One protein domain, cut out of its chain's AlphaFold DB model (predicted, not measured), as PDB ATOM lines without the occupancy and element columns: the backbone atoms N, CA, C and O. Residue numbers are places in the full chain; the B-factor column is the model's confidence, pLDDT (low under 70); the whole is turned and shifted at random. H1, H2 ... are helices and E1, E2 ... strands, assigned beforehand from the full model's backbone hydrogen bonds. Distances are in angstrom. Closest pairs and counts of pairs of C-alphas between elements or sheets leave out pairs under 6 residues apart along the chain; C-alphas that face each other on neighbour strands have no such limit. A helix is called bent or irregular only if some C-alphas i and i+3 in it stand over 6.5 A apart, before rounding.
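Overview. This is residues 133 to 230 of the 330 residues of an uncharacterized protein of Gonium pectorale (UniProt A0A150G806). Two small lobes stand side by side in a flat domain: a cluster of helices, H1, H3 and H4 with H2 at its far end, and a two-stranded hairpin, E1 and E2, with H8 at its foot and H7 packed on E2. H5 and H6 run along one edge from the first lobe to the second. The printed part has 98 residues with eight named helices followed by two named strands, H1 to H8 and then E1 and E2, which form one antiparallel sheet in the order E1 - E2; the class is mostly helix. The whole is compact, with a radius of gyration of the C-alphas of 14.3 A, and spans 41 by 35 by 19 A.

Arrangement. H1, residues 133 to 139, touches H4, residues 164 to 169, at a shallow tilt of 24 degrees, the same way; their closest C-alphas are those of Ile 135 and Pro 164, 6.8 A apart. H2, residues 144 to 147, touches no helix but is close but not clearly touching H1, with the closest C-alphas, of Tyr 139 and Arg 145, 5.6 A apart. H3, residues 150 to 160, and H4 form a helical hairpin: they touch at a steep tilt of 43 degrees, opposite ways, with the closest C-alphas, of Leu 156 and Val 167, 5.0 A apart. H1 and H3 are near each other, with 8 pairs of C-alphas within 10 A. H5, residues 174 to 177, is close but not clearly touching H4, the closest C-alphas being those of Tyr 166 and Gln 177, 7.2 A apart. H6, residues 179 to 186, and H5 meet only through their link. H6 and H8, residues 206 to 209, only just touch, with 3 pairs of C-alphas within 8 A, the closest those of Leu 180 and Lys 208 at 7.0 A. H7, residues 189 to 197, and H8 also only just touch, with 3 such pairs, the closest those of Val 192 and Ser 206 at 5.6 A. E1, residues 210 to 214, and E2, residues 220 to 225, form a hairpin of antiparallel strands, with 149 degrees between their directions; N 211 and O 224 are 2.8 A apart and N 224 and O 211 are 2.9 A apart, both within hydrogen-bond range. The closest C-alphas of H7 and E2 are those of Val 196 and Val 223, 5.2 A apart. Every O i to N i+4 pair is within hydrogen-bond range in H1, H3 and H6, against 1 of 2 in H4 and 4 of 5 in H7; H2, H5 and H8 are too short for such a pair.

Along the chain. H1 begins at C-alpha 133, at (-4.138, 21.873, 13.468), and is 9.7 A long from first to last C-alpha. H3 is the longest helix by residues, 15.1 A long. H4 is neither bent nor irregular, but only just: C-alphas 166 and 169 are 6.2 A apart. H6 is 10.2 A long. H7 is 14.2 A long and irregular, with C-alphas 194 and 197 7.0 A apart. E1 is 12.9 A long, and E2, 14.6 A long, ends at C-alpha 225, at (-18.545, 11.503, 4.881).

Size, cuts and confidence. The two C-alphas farthest apart, those of Gly 146 and Arg 194, are 41.0 A apart. The printed part has no cut. No link is long; the link from H7 to H8, 8 residues, is short, and the others are tight. The mean pLDDT of the printed part is 85.1, and residues 186 to 205 are under 70.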
ATOM      1  N   ALA A 133      -5.186  21.484  12.529       96.44
ATOM      2  CA  ALA A 133      -4.138  21.873  13.468       96.44
ATOM      3  C   ALA A 133      -3.210  20.699  13.823       96.44
ATOM      4  O   ALA A 133      -1.989  20.870  13.826       96.44
ATOM      5  N   GLU A 134      -3.767  19.513  14.076       96.06
ATOM      6  CA  GLU A 134      -3.000  18.290  14.353       96.06
ATOM      7  C   GLU A 134      -2.222  17.818  13.121       96.06
ATOM      8  O   GLU A 134      -1.039  17.488  13.227       96.06
ATOM      9  N   ILE A 135      -2.842  17.854  11.937       97.31
ATOM     10  CA  ILE A 135      -2.166  17.548  10.668       97.31
ATOM     11  C   ILE A 135      -0.989  18.496  10.446       97.31
ATOM     12  O   ILE A 135       0.117  18.039  10.172       97.31
ATOM     13  N   ASN A 136      -1.191  19.799  10.641       96.12
ATOM     14  CA  ASN A 136      -0.129  20.791  10.508       96.12
ATOM     15  C   ASN A 136       0.957  20.615  11.573       96.12
ATOM     16  O   ASN A 136       2.125  20.894  11.307       96.12
ATOM     17  N   ALA A 137       0.608  20.147  12.773       95.62
ATOM     18  CA  ALA A 137       1.589  19.815  13.801       95.62
ATOM     19  C   ALA A 137       2.479  18.640  13.390       95.62
ATOM     20  O   ALA A 137       3.700  18.761  13.492       95.62
ATOM     21  N   ALA A 138       1.901  17.559  12.866       94.44
ATOM     22  CA  ALA A 138       2.688  16.440  12.354       94.44
ATOM     23  C   ALA A 138       3.460  16.789  11.080       94.44
ATOM     24  O   ALA A 138       4.612  16.389  10.953       94.44
ATOM     25  N   TYR A 139       2.879  17.573  10.170       95.75
ATOM     26  CA  TYR A 139       3.543  18.022   8.946       95.75
ATOM     27  C   TYR A 139       4.867  18.749   9.226       95.75
ATOM     28  O   TYR A 139       5.828  18.593   8.478       95.75
ATOM     29  N   ARG A 140       4.952  19.505  10.330       94.62
ATOM     30  CA  ARG A 140       6.184  20.208  10.728       94.62
ATOM     31  C   ARG A 140       7.331  19.279  11.142       94.62
ATOM     32  O   ARG A 140       8.452  19.768  11.276       94.62
ATOM     33  N   LEU A 141       7.064  17.993  11.366       92.31
ATOM     34  CA  LEU A 141       8.066  16.994  11.725       92.31
ATOM     35  C   LEU A 141       8.721  16.404  10.470       92.31
ATOM     36  O   LEU A 141       8.093  16.261   9.419       92.31
ATOM     37  N   GLU A 142       9.986  16.011  10.591       88.38
ATOM     38  CA  GLU A 142      10.637  15.188   9.571       88.38
ATOM     39  C   GLU A 142      10.039  13.765   9.571       88.38
ATOM     40  O   GLU A 142       9.692  13.250  10.636       88.38
ATOM     41  N   PRO A 143       9.909  13.108   8.403       88.38
ATOM     42  CA  PRO A 143      10.379  13.544   7.087       88.38
ATOM     43  C   PRO A 143       9.332  14.336   6.274       88.38
ATOM     44  O   PRO A 143       9.487  14.491   5.063       88.38
ATOM     45  N   TYR A 144       8.218  14.774   6.870       92.06
ATOM     46  CA  TYR A 144       7.096  15.339   6.108       92.06
ATOM     47  C   TYR A 144       7.387  16.743   5.580       92.06
ATOM     48  O   TYR A 144       7.152  17.006   4.399       92.06
ATOM     49  N   ARG A 145       7.949  17.617   6.422       89.19
ATOM     50  CA  ARG A 145       8.242  19.013   6.066       89.19
ATOM     51  C   ARG A 145       9.165  19.144   4.851       89.19
ATOM     52  O   ARG A 145       8.986  20.060   4.055       89.19
ATOM     53  N   GLY A 146      10.144  18.248   4.711       87.06
ATOM     54  CA  GLY A 146      11.091  18.257   3.594       87.06
ATOM     55  C   GLY A 146      10.563  17.645   2.292       87.06
ATOM     56  O   GLY A 146      11.091  17.951   1.227       87.06
ATOM     57  N   ASN A 147       9.528  16.800   2.357       90.31
ATOM     58  CA  ASN A 147       9.107  15.958   1.228       90.31
ATOM     59  C   ASN A 147       7.732  16.305   0.647       90.31
ATOM     60  O   ASN A 147       7.405  15.850  -0.449       90.31
ATOM     61  N   ILE A 148       6.913  17.059   1.378       94.06
ATOM     62  CA  ILE A 148       5.543  17.398   0.987       94.06
ATOM     63  C   ILE A 148       5.408  18.918   1.047       94.06
ATOM     64  O   ILE A 148       5.760  19.541   2.047       94.06
ATOM     65  N   ASP A 149       4.901  19.536  -0.014       93.44
ATOM     66  CA  ASP A 149       4.588  20.961   0.022       93.44
ATOM     67  C   ASP A 149       3.266  21.221   0.771       93.44
ATOM     68  O   ASP A 149       2.345  20.401   0.761       93.44
ATOM     69  N   GLU A 150       3.159  22.387   1.405       94.06
ATOM     70  CA  GLU A 150       1.998  22.774   2.218       94.06
ATOM     71  C   GLU A 150       0.681  22.754   1.420       94.06
ATOM     72  O   GLU A 150      -0.347  22.298   1.920       94.06
ATOM     73  N   ARG A 151       0.710  23.141   0.134       95.19
ATOM     74  CA  ARG A 151      -0.496  23.129  -0.715       95.19
ATOM     75  C   ARG A 151      -0.986  21.707  -0.971       95.19
ATOM     76  O   ARG A 151      -2.196  21.478  -1.055       95.19
ATOM     77  N   THR A 152      -0.072  20.749  -1.102       96.00
ATOM     78  CA  THR A 152      -0.413  19.329  -1.199       96.00
ATOM     79  C   THR A 152      -1.075  18.840   0.083       96.00
ATOM     80  O   THR A 152      -2.100  18.163  -0.014       96.00
ATOM     81  N   VAL A 153      -0.573  19.224   1.262       96.62
ATOM     82  CA  VAL A 153      -1.202  18.879   2.551       96.62
ATOM     83  C   VAL A 153      -2.630  19.418   2.622       96.62
ATOM     84  O   VAL A 153      -3.553  18.638   2.863       96.62
ATOM     85  N   ASP A 154      -2.842  20.699   2.316       96.50
ATOM     86  CA  ASP A 154      -4.173  21.320   2.326       96.50
ATOM     87  C   ASP A 154      -5.136  20.638   1.348       96.50
ATOM     88  O   ASP A 154      -6.276  20.299   1.686       96.50
ATOM     89  N   ARG A 155      -4.682  20.390   0.114       96.38
ATOM     90  CA  ARG A 155      -5.486  19.705  -0.906       96.38
ATOM     91  C   ARG A 155      -5.876  18.302  -0.446       96.38
ATOM     92  O   ARG A 155      -7.029  17.897  -0.616       96.38
ATOM     93  N   LEU A 156      -4.929  17.553   0.114       96.69
ATOM     94  CA  LEU A 156      -5.170  16.194   0.584       96.69
ATOM     95  C   LEU A 156      -6.029  16.166   1.842       96.69
ATOM     96  O   LEU A 156      -6.879  15.288   1.940       96.69
ATOM     97  N   PHE A 157      -5.894  17.131   2.750       97.00
ATOM     98  CA  PHE A 157      -6.787  17.288   3.894       97.00
ATOM     99  C   PHE A 157      -8.230  17.518   3.438       97.00
ATOM    100  O   PHE A 157      -9.137  16.805   3.868       97.00
ATOM    101  N   ASN A 158      -8.433  18.437   2.491       95.12
ATOM    102  CA  ASN A 158      -9.750  18.719   1.915       95.12
ATOM    103  C   ASN A 158     -10.332  17.528   1.136       95.12
ATOM    104  O   ASN A 158     -11.549  17.395   1.025       95.12
ATOM    105  N   THR A 159      -9.477  16.648   0.608       93.38
ATOM    106  CA  THR A 159      -9.897  15.446  -0.128       93.38
ATOM    107  C   THR A 159     -10.207  14.283   0.810       93.38
ATOM    108  O   THR A 159     -11.298  13.726   0.760       93.38
ATOM    109  N   TRP A 160      -9.267  13.927   1.680       94.44
ATOM    110  CA  TRP A 160      -9.279  12.707   2.487       94.44
ATOM    111  C   TRP A 160      -9.715  12.904   3.927       94.44
ATOM    112  O   TRP A 160      -9.767  11.915   4.643       94.44
ATOM    113  N   GLY A 161      -9.982  14.132   4.371       89.75
ATOM    114  CA  GLY A 161     -10.593  14.416   5.665       89.75
ATOM    115  C   GLY A 161      -9.791  13.950   6.873       89.75
ATOM    116  O   GLY A 161     -10.165  12.981   7.526       89.75
ATOM    117  N   GLY A 162      -8.695  14.633   7.199       94.62
ATOM    118  CA  GLY A 162      -8.003  14.431   8.476       94.62
ATOM    119  C   GLY A 162      -7.464  13.020   8.743       94.62
ATOM    120  O   GLY A 162      -7.168  12.705   9.889       94.62
ATOM    121  N   ILE A 163      -7.342  12.147   7.734       95.31
ATOM    122  CA  ILE A 163      -6.719  10.824   7.884       95.31
ATOM    123  C   ILE A 163      -5.216  10.944   7.584       95.31
ATOM    124  O   ILE A 163      -4.844  11.021   6.406       95.31
ATOM    125  N   PRO A 164      -4.321  10.919   8.595       95.12
ATOM    126  CA  PRO A 164      -2.896  11.220   8.410       95.12
ATOM    127  C   PRO A 164      -2.211  10.317   7.390       95.12
ATOM    128  O   PRO A 164      -1.355  10.767   6.634       95.12
ATOM    129  N   ARG A 165      -2.632   9.050   7.300       94.81
ATOM    130  CA  ARG A 165      -2.110   8.111   6.303       94.81
ATOM    131  C   ARG A 165      -2.235   8.628   4.868       94.81
ATOM    132  O   ARG A 165      -1.337   8.403   4.063       94.81
ATOM    133  N   TYR A 166      -3.348   9.264   4.517       95.38
ATOM    134  CA  TYR A 166      -3.577   9.743   3.151       95.38
ATOM    135  C   TYR A 166      -3.092  11.175   2.941       95.38
ATOM    136  O   TYR A 166      -2.689  11.514   1.830       95.38
ATOM    137  N   VAL A 167      -3.109  11.981   4.006       96.56
ATOM    138  CA  VAL A 167      -2.703  13.392   3.978       96.56
ATOM    139  C   VAL A 167      -1.184  13.567   4.063       96.56
ATOM    140  O   VAL A 167      -0.654  14.473   3.431       96.56
ATOM    141  N   LEU A 168      -0.487  12.700   4.805       95.88
ATOM    142  CA  LEU A 168       0.950  12.795   5.071       95.88
ATOM    143  C   LEU A 168       1.702  11.567   4.541       95.88
ATOM    144  O   LEU A 168       2.425  11.664   3.555       95.88
ATOM    145  N   GLU A 169       1.494  10.392   5.143       94.06
ATOM    146  CA  GLU A 169       2.300   9.181   4.883       94.06
ATOM    147  C   GLU A 169       2.328   8.779   3.399       94.06
ATOM    148  O   GLU A 169       3.379   8.454   2.854       94.06
ATOM    149  N   ASN A 170       1.178   8.845   2.726       94.56
ATOM    150  CA  ASN A 170       1.034   8.479   1.316       94.56
ATOM    151  C   ASN A 170       0.831   9.689   0.395       94.56
ATOM    152  O   ASN A 170       0.362   9.516  -0.736       94.56
ATOM    153  N   ALA A 171       1.141  10.904   0.855       94.12
ATOM    154  CA  ALA A 171       0.871  12.132   0.106       94.12
ATOM    155  C   ALA A 171       1.477  12.100  -1.304       94.12
ATOM    156  O   ALA A 171       0.808  12.417  -2.288       94.12
ATOM    157  N   MET A 172       2.716  11.611  -1.395       93.81
ATOM    158  CA  MET A 172       3.504  11.557  -2.628       93.81
ATOM    159  C   MET A 172       3.368  10.230  -3.387       93.81
ATOM    160  O   MET A 172       4.151   9.968  -4.295       93.81
ATOM    161  N   ILE A 173       2.398   9.376  -3.034       94.00
ATOM    162  CA  ILE A 173       2.217   8.046  -3.639       94.00
ATOM    163  C   ILE A 173       0.944   8.035  -4.503       94.00
ATOM    164  O   ILE A 173      -0.155   7.812  -3.983       94.00
ATOM    165  N   PRO A 174       1.038   8.208  -5.840       92.50
ATOM    166  CA  PRO A 174      -0.137   8.363  -6.702       92.50
ATOM    167  C   PRO A 174      -1.097   7.167  -6.692       92.50
ATOM    168  O   PRO A 174      -2.306   7.337  -6.821       92.50
ATOM    169  N   SER A 175      -0.591   5.939  -6.535       91.81
ATOM    170  CA  SER A 175      -1.436   4.737  -6.433       91.81
ATOM    171  C   SER A 175      -2.294   4.725  -5.168       91.81
ATOM    172  O   SER A 175      -3.406   4.213  -5.192       91.81
ATOM    173  N   MET A 176      -1.813   5.316  -4.072       91.12
ATOM    174  CA  MET A 176      -2.581   5.443  -2.836       91.12
ATOM    175  C   MET A 176      -3.639   6.534  -2.942       91.12
ATOM    176  O   MET A 176      -4.737   6.352  -2.425       91.12
ATOM    177  N   GLN A 177      -3.337   7.618  -3.660       92.19
ATOM    178  CA  GLN A 177      -4.285   8.702  -3.921       92.19
ATOM    179  C   GLN A 177      -5.437   8.249  -4.835       92.19
ATOM    180  O   GLN A 177      -6.596   8.547  -4.557       92.19
ATOM    181  N   ARG A 178      -5.147   7.417  -5.845       89.38
ATOM    182  CA  ARG A 178      -6.167   6.811  -6.725       89.38
ATOM    183  C   ARG A 178      -7.143   5.875  -6.012       89.38
ATOM    184  O   ARG A 178      -8.245   5.666  -6.504       89.38
ATOM    185  N   LYS A 179      -6.801   5.372  -4.816       87.25
ATOM    186  CA  LYS A 179      -7.705   4.497  -4.052       87.25
ATOM    187  C   LYS A 179      -9.043   5.158  -3.736       87.25
ATOM    188  O   LYS A 179      -9.999   4.422  -3.502       87.25
ATOM    189  N   LEU A 180      -9.124   6.492  -3.683       86.69
ATOM    190  CA  LEU A 180     -10.408   7.167  -3.505       86.69
ATOM    191  C   LEU A 180     -11.300   6.942  -4.727       86.69
ATOM    192  O   LEU A 180     -12.409   6.432  -4.580       86.69
ATOM    193  N   ASP A 181     -10.781   7.245  -5.916       83.25
ATOM    194  CA  ASP A 181     -11.492   7.081  -7.184       83.25
ATOM    195  C   ASP A 181     -11.881   5.616  -7.410       83.25
ATOM    196  O   ASP A 181     -13.041   5.320  -7.696       83.25
ATOM    197  N   ASP A 182     -10.951   4.687  -7.163       83.44
ATOM    198  CA  ASP A 182     -11.203   3.244  -7.258       83.44
ATOM    199  C   ASP A 182     -12.325   2.808  -6.307       83.44
ATOM    200  O   ASP A 182     -13.187   1.999  -6.659       83.44
ATOM    201  N   THR A 183     -12.342   3.359  -5.089       82.81
ATOM    202  CA  THR A 183     -13.374   3.060  -4.089       82.81
ATOM    203  C   THR A 183     -14.728   3.606  -4.527       82.81
ATOM    204  O   THR A 183     -15.722   2.889  -4.437       82.81
ATOM    205  N   VAL A 184     -14.788   4.837  -5.039       77.94
ATOM    206  CA  VAL A 184     -16.032   5.429  -5.561       77.94
ATOM    207  C   VAL A 184     -16.540   4.656  -6.784       77.94
ATOM    208  O   VAL A 184     -17.748   4.479  -6.937       77.94
ATOM    209  N   ALA A 185     -15.640   4.161  -7.636       73.44
ATOM    210  CA  ALA A 185     -15.992   3.411  -8.837       73.44
ATOM    211  C   ALA A 185     -16.493   1.985  -8.547       73.44
ATOM    212  O   ALA A 185     -17.394   1.515  -9.241       73.44
ATOM    213  N   SER A 186     -15.916   1.308  -7.549       69.88
ATOM    214  CA  SER A 186     -16.174  -0.114  -7.260       69.88
ATOM    215  C   SER A 186     -17.186  -0.377  -6.140       69.88
ATOM    216  O   SER A 186     -17.674  -1.500  -6.017       69.88
ATOM    217  N   SER A 187     -17.510   0.616  -5.304       65.75
ATOM    218  CA  SER A 187     -18.406   0.411  -4.159       65.75
ATOM    219  C   SER A 187     -19.878   0.345  -4.567       65.75
ATOM    220  O   SER A 187     -20.351   1.166  -5.351       65.75
ATOM    221  N   ASP A 188     -20.649  -0.543  -3.926       69.69
ATOM    222  CA  ASP A 188     -22.105  -0.385  -3.852       69.69
ATOM    223  C   ASP A 188     -22.405   0.867  -3.009       69.69
ATOM    224  O   ASP A 188     -22.449   0.834  -1.776       69.69
ATOM    225  N   LEU A 189     -22.580   2.001  -3.685       65.69
ATOM    226  CA  LEU A 189     -22.814   3.303  -3.055       65.69
ATOM    227  C   LEU A 189     -24.079   3.303  -2.188       65.69
ATOM    228  O   LEU A 189     -24.136   4.022  -1.189       65.69
ATOM    229  N   LEU A 190     -25.071   2.461  -2.500       63.78
ATOM    230  CA  LEU A 190     -26.254   2.293  -1.655       63.78
ATOM    231  C   LEU A 190     -25.926   1.509  -0.377       63.78
ATOM    232  O   LEU A 190     -26.521   1.774   0.671       63.78
ATOM    233  N   ALA A 191     -24.987   0.561  -0.414       65.56
ATOM    234  CA  ALA A 191     -24.451  -0.065   0.798       65.56
ATOM    235  C   ALA A 191     -23.625   0.923   1.641       65.56
ATOM    236  O   ALA A 191     -23.790   0.960   2.864       65.56
ATOM    237  N   VAL A 192     -22.818   1.783   1.009       65.81
ATOM    238  CA  VAL A 192     -22.072   2.848   1.706       65.81
ATOM    239  C   VAL A 192     -23.038   3.813   2.402       65.81
ATOM    240  O   VAL A 192     -22.890   4.072   3.593       65.81
ATOM    241  N   LEU A 193     -24.092   4.270   1.718       64.62
ATOM    242  CA  LEU A 193     -25.106   5.154   2.309       64.62
ATOM    243  C   LEU A 193     -25.870   4.505   3.471       64.62
ATOM    244  O   LEU A 193     -26.175   5.170   4.460       64.62
ATOM    245  N   ARG A 194     -26.158   3.199   3.391       66.06
ATOM    246  CA  ARG A 194     -26.758   2.450   4.511       66.06
ATOM    247  C   ARG A 194     -25.818   2.354   5.716       66.06
ATOM    248  O   ARG A 194     -26.289   2.317   6.849       66.06
ATOM    249  N   SER A 195     -24.509   2.380   5.476       63.03
ATOM    250  CA  SER A 195     -23.467   2.260   6.501       63.03
ATOM    251  C   SER A 195     -23.195   3.556   7.279       63.03
ATOM    252  O   SER A 195     -22.498   3.516   8.290       63.03
ATOM    253  N   VAL A 196     -23.801   4.687   6.889       58.59
ATOM    254  CA  VAL A 196     -23.686   6.016   7.543       58.59
ATOM    255  C   VAL A 196     -24.174   6.016   9.008       58.59
ATOM    256  O   VAL A 196     -24.019   6.996   9.726       58.59
ATOM    257  N   LYS A 197     -24.731   4.906   9.506       57.72
ATOM    258  CA  LYS A 197     -25.056   4.723  10.931       57.72
ATOM    259  C   LYS A 197     -24.370   3.530  11.596       57.72
ATOM    260  O   LYS A 197     -24.446   3.405  12.811       57.72
ATOM    261  N   GLN A 198     -23.710   2.661  10.831       66.31
ATOM    262  CA  GLN A 198     -23.206   1.383  11.333       66.31
ATOM    263  C   GLN A 198     -21.908   0.992  10.622       66.31
ATOM    264  O   GLN A 198     -21.850   0.050   9.835       66.31
ATOM    265  N   ILE A 199     -20.852   1.757  10.901       69.00
ATOM    266  CA  ILE A 199     -19.535   1.537  10.300       69.00
ATOM    267  C   ILE A 199     -18.926   0.184  10.698       69.00
ATOM    268  O   ILE A 199     -18.124  -0.345   9.939       69.00
ATOM    269  N   GLU A 200     -19.325  -0.421  11.827       66.94
ATOM    270  CA  GLU A 200     -18.789  -1.723  12.256       66.94
ATOM    271  C   GLU A 200     -19.195  -2.893  11.350       66.94
ATOM    272  O   GLU A 200     -18.493  -3.905  11.301       66.94
ATOM    273  N   ALA A 201     -20.315  -2.752  10.633       64.44
ATOM    274  CA  ALA A 201     -20.836  -3.743   9.691       64.44
ATOM    275  C   ALA A 201     -20.505  -3.398   8.225       64.44
ATOM    276  O   ALA A 201     -20.900  -4.121   7.308       64.44
ATOM    277  N   ALA A 202     -19.817  -2.278   7.994       65.06
ATOM    278  CA  ALA A 202     -19.574  -1.762   6.660       65.06
ATOM    279  C   ALA A 202     -18.425  -2.512   5.958       65.06
ATOM    280  O   ALA A 202     -17.462  -2.927   6.607       65.06
ATOM    281  N   PRO A 203     -18.464  -2.650   4.619       67.19
ATOM    282  CA  PRO A 203     -17.308  -3.099   3.848       67.19
ATOM    283  C   PRO A 203     -16.105  -2.166   4.033       67.19
ATOM    284  O   PRO A 203     -16.290  -0.953   4.140       67.19
ATOM    285  N   GLU A 204     -14.881  -2.698   3.936       67.25
ATOM    286  CA  GLU A 204     -13.617  -1.941   4.073       67.25
ATOM    287  C   GLU A 204     -13.526  -0.686   3.201       67.25
ATOM    288  O   GLU A 204     -12.946   0.331   3.584       67.25
ATOM    289  N   ALA A 205     -14.094  -0.765   2.001       67.31
ATOM    290  CA  ALA A 205     -14.206   0.345   1.066       67.31
ATOM    291  C   ALA A 205     -14.893   1.567   1.709       67.31
ATOM    292  O   ALA A 205     -14.452   2.700   1.527       67.31
ATOM    293  N   SER A 206     -15.894   1.331   2.557       73.94
ATOM    294  CA  SER A 206     -16.663   2.375   3.234       73.94
ATOM    295  C   SER A 206     -15.812   3.188   4.203       73.94
ATOM    296  O   SER A 206     -16.063   4.376   4.345       73.94
ATOM    297  N   HIS A 207     -14.777   2.610   4.825       77.44
ATOM    298  CA  HIS A 207     -13.913   3.331   5.772       77.44
ATOM    299  C   HIS A 207     -13.050   4.421   5.121       77.44
ATOM    300  O   HIS A 207     -12.509   5.263   5.831       77.44
ATOM    301  N   LYS A 208     -12.905   4.407   3.787       85.00
ATOM    302  CA  LYS A 208     -12.239   5.486   3.032       85.00
ATOM    303  C   LYS A 208     -13.181   6.635   2.689       85.00
ATOM    304  O   LYS A 208     -12.721   7.729   2.401       85.00
ATOM    305  N   LEU A 209     -14.485   6.363   2.672       84.12
ATOM    306  CA  LEU A 209     -15.517   7.341   2.333       84.12
ATOM    307  C   LEU A 209     -16.180   7.922   3.583       84.12
ATOM    308  O   LEU A 209     -16.655   9.055   3.565       84.12
ATOM    309  N   LEU A 210     -16.239   7.135   4.654       84.19
ATOM    310  CA  LEU A 210     -16.960   7.428   5.879       84.19
ATOM    311  C   LEU A 210     -16.009   7.487   7.065       84.19
ATOM    312  O   LEU A 210     -15.258   6.543   7.321       84.19
ATOM    313  N   HIS A 211     -16.093   8.572   7.823       86.88
ATOM    314  CA  HIS A 211     -15.327   8.788   9.038       86.88
ATOM    315  C   HIS A 211     -16.228   8.777  10.261       86.88
ATOM    316  O   HIS A 211     -17.401   9.144  10.206       86.88
ATOM    317  N   VAL A 212     -15.651   8.363  11.382       86.69
ATOM    318  CA  VAL A 212     -16.334   8.370  12.671       86.69
ATOM    319  C   VAL A 212     -16.221   9.752  13.285       86.69
ATOM    320  O   VAL A 212     -15.127  10.303  13.376       86.69
ATOM    321  N   GLN A 213     -17.349  10.298  13.721       86.75
ATOM    322  CA  GLN A 213     -17.378  11.505  14.530       86.75
ATOM    323  C   GLN A 213     -17.325  11.117  16.003       86.75
ATOM    324  O   GLN A 213     -18.062  10.233  16.444       86.75
ATOM    325  N   VAL A 214     -16.458  11.789  16.748       90.81
ATOM    326  CA  VAL A 214     -16.161  11.494  18.147       90.81
ATOM    327  C   VAL A 214     -16.286  12.785  18.959       90.81
ATOM    328  O   VAL A 214     -16.027  13.861  18.419       90.81
ATOM    329  N   ASN A 215     -16.733  12.692  20.212       89.50
ATOM    330  CA  ASN A 215     -16.735  13.821  21.153       89.50
ATOM    331  C   ASN A 215     -15.417  13.912  21.954       89.50
ATOM    332  O   ASN A 215     -14.535  13.063  21.834       89.50
ATOM    333  N   ASP A 216     -15.305  14.917  22.823       88.19
ATOM    334  CA  ASP A 216     -14.110  15.130  23.657       88.19
ATOM    335  C   ASP A 216     -13.870  14.011  24.687       88.19
ATOM    336  O   ASP A 216     -12.756  13.844  25.177       88.19
ATOM    337  N   ALA A 217     -14.895  13.210  24.994       88.25
ATOM    338  CA  ALA A 217     -14.794  12.028  25.851       88.25
ATOM    339  C   ALA A 217     -14.342  10.766  25.086       88.25
ATOM    340  O   ALA A 217     -14.333   9.672  25.649       88.25
ATOM    341  N   CYS A 218     -13.957  10.907  23.813       91.25
ATOM    342  CA  CYS A 218     -13.615   9.809  22.913       91.25
ATOM    343  C   CYS A 218     -14.778   8.829  22.655       91.25
ATOM    344  O   CYS A 218     -14.551   7.661  22.344       91.25
ATOM    345  N   GLU A 219     -16.026   9.288  22.741       88.50
ATOM    346  CA  GLU A 219     -17.214   8.485  22.440       88.50
ATOM    347  C   GLU A 219     -17.692   8.731  21.006       88.50
ATOM    348  O   GLU A 219     -17.756   9.869  20.526       88.50
ATOM    349  N   LYS A 220     -18.091   7.659  20.319       88.50
ATOM    350  CA  LYS A 220     -18.655   7.731  18.969       88.50
ATOM    351  C   LYS A 220     -20.019   8.422  18.981       88.50
ATOM    352  O   LYS A 220     -20.979   7.930  19.563       88.50
ATOM    353  N   GLN A 221     -20.115   9.524  18.247       84.88
ATOM    354  CA  GLN A 221     -21.348  10.294  18.045       84.88
ATOM    355  C   GLN A 221     -22.084   9.882  16.766       84.88
ATOM    356  O   GLN A 221     -23.309   9.950  16.681       84.88
ATOM    357  N   GLY A 222     -21.342   9.448  15.748       81.56
ATOM    358  CA  GLY A 222     -21.929   9.100  14.463       81.56
ATOM    359  C   GLY A 222     -20.893   8.793  13.398       81.56
ATOM    360  O   GLY A 222     -19.701   8.654  13.671       81.56
ATOM    361  N   VAL A 223     -21.371   8.665  12.165       81.69
ATOM    362  CA  VAL A 223     -20.548   8.404  10.988       81.69
ATOM    363  C   VAL A 223     -20.958   9.396   9.905       81.69
ATOM    364  O   VAL A 223     -22.145   9.589   9.642       81.69
ATOM    365  N   VAL A 224     -19.978  10.055   9.301       81.12
ATOM    366  CA  VAL A 224     -20.167  11.114   8.300       81.12
ATOM    367  C   VAL A 224     -19.278  10.848   7.094       81.12
ATOM    368  O   VAL A 224     -18.368  10.029   7.171       81.12
ATOM    369  N   PHE A 225     -19.517  11.526   5.972       84.00
ATOM    370  CA  PHE A 225     -18.545  11.503   4.881       84.00
ATOM    371  C   PHE A 225     -17.226  12.114   5.334       84.00
ATOM    372  O   PHE A 225     -17.218  13.077   6.101       84.00
ATOM    373  N   GLY A 226     -16.123  11.554   4.848       85.69
ATOM    374  CA  GLY A 226     -14.803  11.971   5.288       85.69
ATOM    375  C   GLY A 226     -14.467  13.414   4.936       85.69
ATOM    376  O   GLY A 226     -13.797  14.099   5.699       85.69
ATOM    377  N   SER A 227     -14.995  13.897   3.817       88.06
ATOM    378  CA  SER A 227     -14.866  15.279   3.371       88.06
ATOM    379  C   SER A 227     -16.050  15.676   2.493       88.06
ATOM    380  O   SER A 227     -16.816  14.829   2.018       88.06
ATOM    381  N   GLU A 228     -16.179  16.974   2.225       84.25
ATOM    382  CA  GLU A 228     -17.149  17.483   1.255       84.25
ATOM    383  C   GLU A 228     -16.838  16.998  -0.169       84.25
ATOM    384  O   GLU A 228     -17.754  16.666  -0.921       84.25
ATOM    385  N   VAL A 229     -15.553  16.863  -0.521       86.44
ATOM    386  CA  VAL A 229     -15.122  16.311  -1.814       86.44
ATOM    387  C   VAL A 229     -15.621  14.876  -1.974       86.44
ATOM    388  O   VAL A 229     -16.227  14.554  -2.996       86.44
ATOM    389  N   ILE A 230     -15.434  14.034  -0.955       85.31
ATOM    390  CA  ILE A 230     -15.928  12.652  -0.943       85.31
ATOM    391  C   ILE A 230     -17.454  12.625  -1.053       85.31
ATOM    392  O   ILE A 230     -18.000  11.872  -1.861       85.31
TER     393      ILE A 230